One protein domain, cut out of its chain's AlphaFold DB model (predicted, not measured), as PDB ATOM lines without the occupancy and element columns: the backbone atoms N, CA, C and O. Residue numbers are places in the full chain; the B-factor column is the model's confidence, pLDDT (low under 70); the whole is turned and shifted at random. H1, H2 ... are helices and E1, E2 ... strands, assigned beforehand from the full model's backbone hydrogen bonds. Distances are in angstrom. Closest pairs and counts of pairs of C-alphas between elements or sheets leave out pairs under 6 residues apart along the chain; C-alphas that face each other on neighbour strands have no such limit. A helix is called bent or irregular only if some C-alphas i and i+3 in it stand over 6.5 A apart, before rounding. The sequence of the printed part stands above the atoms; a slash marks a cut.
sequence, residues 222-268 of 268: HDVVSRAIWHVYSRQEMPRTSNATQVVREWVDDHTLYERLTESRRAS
ATOM      1  N   HIS A 222     -14.883 -29.208 -27.178       87.81
ATOM      2  CA  HIS A 222     -15.179 -28.236 -28.236       87.81
ATOM      3  C   HIS A 222     -15.843 -26.953 -27.709       87.81
ATOM      4  O   HIS A 222     -15.521 -25.865 -28.177       87.81
ATOM      5  N   ASP A 223     -16.737 -27.042 -26.722       91.38
ATOM      6  CA  ASP A 223     -17.413 -25.882 -26.131       91.38
ATOM      7  C   ASP A 223     -16.459 -24.997 -25.306       91.38
ATOM      8  O   ASP A 223     -16.652 -23.785 -25.233       91.38
ATOM      9  N   VAL A 224     -15.421 -25.572 -24.693       93.94
ATOM     10  CA  VAL A 224     -14.389 -24.825 -23.957       93.94
ATOM     11  C   VAL A 224     -13.458 -24.133 -24.948       93.94
ATOM     12  O   VAL A 224     -13.199 -22.937 -24.821       93.94
ATOM     13  N   VAL A 225     -13.009 -24.866 -25.972       91.88
ATOM     14  CA  VAL A 225     -12.130 -24.357 -27.035       91.88
ATOM     15  C   VAL A 225     -12.806 -23.238 -27.829       91.88
ATOM     16  O   VAL A 225     -12.243 -22.155 -27.949       91.88
ATOM     17  N   SER A 226     -14.024 -23.455 -28.331       89.69
ATOM     18  CA  SER A 226     -14.752 -22.461 -29.137       89.69
ATOM     19  C   SER A 226     -15.096 -21.197 -28.344       89.69
ATOM     20  O   SER A 226     -14.930 -20.096 -28.868       89.69
ATOM     21  N   ARG A 227     -15.467 -21.315 -27.057       90.25
ATOM     22  CA  ARG A 227     -15.637 -20.148 -26.172       90.25
ATOM     23  C   ARG A 227     -14.326 -19.400 -25.935       90.25
ATOM     24  O   ARG A 227     -14.340 -18.174 -25.953       90.25
ATOM     25  N   ALA A 228     -13.204 -20.098 -25.742       91.06
ATOM     26  CA  ALA A 228     -11.896 -19.459 -25.578       91.06
ATOM     27  C   ALA A 228     -11.449 -18.730 -26.859       91.06
ATOM     28  O   ALA A 228     -11.042 -17.573 -26.792       91.06
ATOM     29  N   ILE A 229     -11.607 -19.369 -28.023       89.38
ATOM     30  CA  ILE A 229     -11.359 -18.781 -29.347       89.38
ATOM     31  C   ILE A 229     -12.214 -17.522 -29.535       89.38
ATOM     32  O   ILE A 229     -11.672 -16.446 -29.787       89.38
ATOM     33  N   TRP A 230     -13.534 -17.613 -29.338       90.44
ATOM     34  CA  TRP A 230     -14.432 -16.462 -29.467       90.44
ATOM     35  C   TRP A 230     -14.073 -15.329 -28.497       90.44
ATOM     36  O   TRP A 230     -14.082 -14.158 -28.878       90.44
ATOM     37  N   HIS A 231     -13.689 -15.650 -27.259       88.44
ATOM     38  CA  HIS A 231     -13.270 -14.664 -26.261       88.44
ATOM     39  C   HIS A 231     -11.986 -13.916 -26.652       88.44
ATOM     40  O   HIS A 231     -11.843 -12.746 -26.302       88.44
ATOM     41  N   VAL A 232     -11.066 -14.560 -27.381       88.50
ATOM     42  CA  VAL A 232      -9.882 -13.898 -27.951       88.50
ATOM     43  C   VAL A 232     -10.297 -13.006 -29.121       88.50
ATOM     44  O   VAL A 232     -10.105 -11.793 -29.046       88.50
ATOM     45  N   TYR A 233     -10.936 -13.559 -30.158       83.38
ATOM     46  CA  TYR A 233     -11.273 -12.801 -31.373       83.38
ATOM     47  C   TYR A 233     -12.223 -11.619 -31.116       83.38
ATOM     48  O   TYR A 233     -12.016 -10.543 -31.669       83.38
ATOM     49  N   SER A 234     -13.214 -11.763 -30.230       83.50
ATOM     50  CA  SER A 234     -14.149 -10.674 -29.885       83.50
ATOM     51  C   SER A 234     -13.540  -9.561 -29.017       83.50
ATOM     52  O   SER A 234     -14.158  -8.508 -28.839       83.50
ATOM     53  N   ARG A 235     -12.337  -9.766 -28.463       78.75
ATOM     54  CA  ARG A 235     -11.636  -8.794 -27.602       78.75
ATOM     55  C   ARG A 235     -10.353  -8.243 -28.210       78.75
ATOM     56  O   ARG A 235      -9.948  -7.144 -27.847       78.75
ATOM     57  N   GLN A 236      -9.731  -8.965 -29.133       73.81
ATOM     58  CA  GLN A 236      -8.561  -8.507 -29.868       73.81
ATOM     59  C   GLN A 236      -8.933  -7.293 -30.730       73.81
ATOM     60  O   GLN A 236      -9.788  -7.394 -31.613       73.81
ATOM     61  N   GLU A 237      -8.327  -6.127 -30.484       65.12
ATOM     62  CA  GLU A 237      -8.361  -5.033 -31.464       65.12
ATOM     63  C   GLU A 237      -7.605  -5.487 -32.719       65.12
ATOM     64  O   GLU A 237      -6.470  -5.963 -32.631       65.12
ATOM     65  N   MET A 238      -8.238  -5.355 -33.887       62.12
ATOM     66  CA  MET A 238      -7.558  -5.564 -35.165       62.12
ATOM     67  C   MET A 238      -6.371  -4.589 -35.281       62.12
ATOM     68  O   MET A 238      -6.542  -3.402 -34.976       62.12
ATOM     69  N   PRO A 239      -5.186  -5.035 -35.744       62.09
ATOM     70  CA  PRO A 239      -4.085  -4.129 -36.052       62.09
ATOM     71  C   PRO A 239      -4.550  -3.057 -37.044       62.09
ATOM     72  O   PRO A 239      -5.002  -3.375 -38.144       62.09
ATOM     73  N   ARG A 240      -4.477  -1.781 -36.651       60.56
ATOM     74  CA  ARG A 240      -4.957  -0.674 -37.491       60.56
ATOM     75  C   ARG A 240      -4.039  -0.534 -38.701       60.56
ATOM     76  O   ARG A 240      -2.861  -0.221 -38.542       60.56
ATOM     77  N   THR A 241      -4.585  -0.759 -39.894       61.59
ATOM     78  CA  THR A 241      -3.853  -0.680 -41.167       61.59
ATOM     79  C   THR A 241      -3.336   0.728 -41.446       61.59
ATOM     80  O   THR A 241      -2.250   0.882 -42.000       61.59
ATOM     81  N   SER A 242      -4.058   1.763 -41.006       64.88
ATOM     82  CA  SER A 242      -3.556   3.133 -40.988       64.88
ATOM     83  C   SER A 242      -4.067   3.940 -39.786       64.88
ATOM     84  O   SER A 242      -5.043   3.601 -39.118       64.88
ATOM     85  N   ASN A 243      -3.438   5.095 -39.547       64.56
ATOM     86  CA  ASN A 243      -3.921   6.093 -38.583       64.56
ATOM     87  C   ASN A 243      -5.221   6.797 -39.034       64.56
ATOM     88  O   ASN A 243      -5.720   7.666 -38.321       64.56
ATOM     89  N   ALA A 244      -5.740   6.472 -40.222       63.38
ATOM     90  CA  ALA A 244      -6.965   7.024 -40.796       63.38
ATOM     91  C   ALA A 244      -8.136   6.017 -40.789       63.38
ATOM     92  O   ALA A 244      -9.234   6.342 -41.259       63.38
ATOM     93  N   THR A 245      -7.917   4.812 -40.253       74.44
ATOM     94  CA  THR A 245      -8.929   3.768 -40.068       74.44
ATOM     95  C   THR A 245      -9.726   4.003 -38.777       74.44
ATOM     96  O   THR A 245      -9.183   3.925 -37.673       74.44
ATOM     97  N   GLN A 246     -11.032   4.251 -38.896       75.12
ATOM     98  CA  GLN A 246     -11.966   4.200 -37.769       75.12
ATOM     99  C   GLN A 246     -12.568   2.793 -37.658       75.12
ATOM    100  O   GLN A 246     -12.953   2.191 -38.659       75.12
ATOM    101  N   VAL A 247     -12.679   2.299 -36.425       80.06
ATOM    102  CA  VAL A 247     -13.329   1.032 -36.073       80.06
ATOM    103  C   VAL A 247     -14.542   1.334 -35.198       80.06
ATOM    104  O   VAL A 247     -14.437   2.097 -34.238       80.06
ATOM    105  N   VAL A 248     -15.686   0.729 -35.511       82.31
ATOM    106  CA  VAL A 248     -16.883   0.722 -34.657       82.31
ATOM    107  C   VAL A 248     -17.234  -0.726 -34.334       82.31
ATOM    108  O   VAL A 248     -17.346  -1.540 -35.245       82.31
ATOM    109  N   ARG A 249     -17.411  -1.040 -33.047       85.81
ATOM    110  CA  ARG A 249     -17.783  -2.370 -32.542       85.81
ATOM    111  C   ARG A 249     -19.092  -2.285 -31.757       85.81
ATOM    112  O   ARG A 249     -19.252  -1.388 -30.934       85.81
ATOM    113  N   GLU A 250     -20.007  -3.209 -32.018       87.25
ATOM    114  CA  GLU A 250     -21.365  -3.253 -31.466       87.25
ATOM    115  C   GLU A 250     -21.719  -4.708 -31.120       87.25
ATOM    116  O   GLU A 250     -21.666  -5.585 -31.981       87.25
ATOM    117  N   TRP A 251     -22.065  -4.989 -29.861       87.00
ATOM    118  CA  TRP A 251     -22.583  -6.304 -29.469       87.00
ATOM    119  C   TRP A 251     -24.066  -6.385 -29.833       87.00
ATOM    120  O   TRP A 251     -24.876  -5.605 -29.334       87.00
ATOM    121  N   VAL A 252     -24.409  -7.319 -30.717       84.94
ATOM    122  CA  VAL A 252     -25.773  -7.531 -31.231       84.94
ATOM    123  C   VAL A 252     -26.564  -8.470 -30.306       84.94
ATOM    124  O   VAL A 252     -27.780  -8.332 -30.162       84.94
ATOM    125  N   ASP A 253     -25.851  -9.392 -29.657       84.31
ATOM    126  CA  ASP A 253     -26.247 -10.226 -28.516       84.31
ATOM    127  C   ASP A 253     -24.993 -10.881 -27.902       84.31
ATOM    128  O   ASP A 253     -23.878 -10.631 -28.359       84.31
ATOM    129  N   ASP A 254     -25.166 -11.719 -26.874       83.88
ATOM    130  CA  ASP A 254     -24.094 -12.363 -26.096       83.88
ATOM    131  C   ASP A 254     -23.073 -13.162 -26.933       83.88
ATOM    132  O   ASP A 254     -22.004 -13.532 -26.433       83.88
ATOM    133  N   HIS A 255     -23.403 -13.504 -28.183       83.81
ATOM    134  CA  HIS A 255     -22.598 -14.364 -29.055       83.81
ATOM    135  C   HIS A 255     -22.256 -13.712 -30.405       83.81
ATOM    136  O   HIS A 255     -21.500 -14.296 -31.177       83.81
ATOM    137  N   THR A 256     -22.741 -12.493 -30.669       86.50
ATOM    138  CA  THR A 256     -22.614 -11.826 -31.972       86.50
ATOM    139  C   THR A 256     -22.002 -10.435 -31.822       86.50
ATOM    140  O   THR A 256     -22.655  -9.494 -31.364       86.50
ATOM    141  N   LEU A 257     -20.747 -10.285 -32.256       88.06
ATOM    142  CA  LEU A 257     -20.067  -8.993 -32.368       88.06
ATOM    143  C   LEU A 257     -20.153  -8.487 -33.814       88.06
ATOM    144  O   LEU A 257     -19.664  -9.143 -34.732       88.06
ATOM    145  N   TYR A 258     -20.730  -7.303 -34.012       86.31
ATOM    146  CA  TYR A 258     -20.639  -6.558 -35.264       86.31
ATOM    147  C   TYR A 258     -19.432  -5.615 -35.216       86.31
ATOM    148  O   TYR A 258     -19.265  -4.851 -34.263       86.31
ATOM    149  N   GLU A 259     -18.597  -5.647 -36.254       85.06
ATOM    150  CA  GLU A 259     -17.467  -4.737 -36.434       85.06
ATOM    151  C   GLU A 259     -17.558  -4.047 -37.801       85.06
ATOM    152  O   GLU A 259     -17.796  -4.684 -38.828       85.06
ATOM    153  N   ARG A 260     -17.370  -2.723 -37.814       83.31
ATOM    154  CA  ARG A 260     -17.348  -1.891 -39.018       83.31
ATOM    155  C   ARG A 260     -16.054  -1.091 -39.072       83.31
ATOM    156  O   ARG A 260     -15.849  -0.176 -38.273       83.31
ATOM    157  N   LEU A 261     -15.222  -1.420 -40.052       79.81
ATOM    158  CA  LEU A 261     -14.045  -0.655 -40.448       79.81
ATOM    159  C   LEU A 261     -14.446   0.407 -41.480       79.81
ATOM    160  O   LEU A 261     -15.165   0.115 -42.435       79.81
ATOM    161  N   THR A 262     -13.970   1.636 -41.303       77.44
ATOM    162  CA  THR A 262     -14.076   2.713 -42.298       77.44
ATOM    163  C   THR A 262     -12.748   3.448 -42.388       77.44
ATOM    164  O   THR A 262     -12.339   4.109 -41.432       77.44
ATOM    165  N   GLU A 263     -12.076   3.349 -43.531       75.00
ATOM    166  CA  GLU A 263     -10.809   4.031 -43.781       75.00
ATOM    167  C   GLU A 263     -11.021   5.360 -44.510       75.00
ATOM    168  O   GLU A 263     -11.610   5.416 -45.589       75.00
ATOM    169  N   SER A 264     -10.526   6.446 -43.916       69.38
ATOM    170  CA  SER A 264     -10.581   7.777 -44.521       69.38
ATOM    171  C   SER A 264      -9.343   8.019 -45.390       69.38
ATOM    172  O   SER A 264      -8.297   8.463 -44.916       69.38
ATOM    173  N   ARG A 265      -9.451   7.724 -46.694       60.16
ATOM    174  CA  ARG A 265      -8.379   7.992 -47.668       60.16
ATOM    175  C   ARG A 265      -8.070   9.493 -47.684       60.16
ATOM    176  O   ARG A 265      -8.838  10.282 -48.229       60.16
ATOM    177  N   ARG A 266      -6.941   9.891 -47.089       50.69
ATOM    178  CA  ARG A 266      -6.433  11.264 -47.209       50.69
ATOM    179  C   ARG A 266      -6.153  11.547 -48.682       50.69
ATOM    180  O   ARG A 266      -5.425  10.789 -49.317       50.69
ATOM    181  N   ALA A 267      -6.722  12.633 -49.198       46.72
ATOM    182  CA  ALA A 267      -6.286  13.194 -50.466       46.72
ATOM    183  C   ALA A 267      -4.845  13.703 -50.306       46.72
ATOM    184  O   ALA A 267      -4.538  14.398 -49.331       46.72
ATOM    185  N   SER A 268      -3.989  13.303 -51.242       39.09
ATOM    186  CA  SER A 268      -2.576  13.671 -51.370       39.09
ATOM    187  C   SER A 268      -2.375  14.467 -52.650       39.09
ATOM    188  O   SER A 268      -2.761  13.895 -53.697       39.09
TER     189      SER A 268
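AT A GLANCE: This is residues 222 to 268 of the 268 residues of an uncharacterized protein of Aphanomyces euteiches (UniProt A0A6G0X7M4). A long, slender hairpin of two strands, E1 and E2, has one helix, H1, set toward its turn end; the helix makes one end of the long shape and the tail of residues 264 to 268 makes the other. The chain runs along the length through H1 and a long link, folds back through E1, and runs out again through E2. The printed part has 47 residues, with one named helix and two named strands in the order H1, E1, E2; the sheet has the order E1 - E2 and is antiparallel, and the class is mixed, helices and strands. The whole is only just loose, close to extended, with a radius of gyration of the C-alphas of 14.2 A, and it spans 49 by 19 by 11 A, only just a rod.

HOW THE PARTS SIT: Look first at the sheet, where E1, residues 245 to 253, and E2, residues 256 to 263, are antiparallel neighbours with 164 degrees between their directions. They form a hairpin, joined by a tight link of two residues. At its open end the C-alphas of Thr 245 and Glu 263 face each other at 4.2 A; near the turn those of Val 252 and Thr 256 face each other at 5.4 A. Check the backbone across the pair: N 248 and O 260 are 2.9 A apart and N 258 and O 250 are 2.8 A apart, both within hydrogen-bond range. Now go to H1, residues 222 to 233, which is apart from E2, with no C-alpha of the one within 8 A of the other. In H1 every O i to N i+4 pair is within hydrogen-bond range, and the helix is not bent.

IN THESE COORDINATES: Find C-alpha 245 at (-8.929, 3.768, -40.068); from there the nine residues of E1 run 25.1 A to C-alpha 253 at (-26.247, -10.226, -28.516). E2 then runs 23.0 A from Thr 256 to Glu 263, whose C-alpha is at (-10.809, 4.031, -43.781). For H1, go back to C-alpha 222 at (-15.179, -28.236, -28.236); its twelve residues run 16.2 A to Tyr 233.

THE WHOLE: The C-alphas of His 222 and Ser 268, the first and last printed, are also the two farthest apart, at 49.5 A. The printed part has no cut, and it ends at the chain's last residue, 268. The link from H1 to E1, with 11 residues between them, is long. In the B-factor column you will find a mean pLDDT of 77.7 for the printed part; the model's confidence is low, under 70, in residues 237 to 244 and 264 to 268.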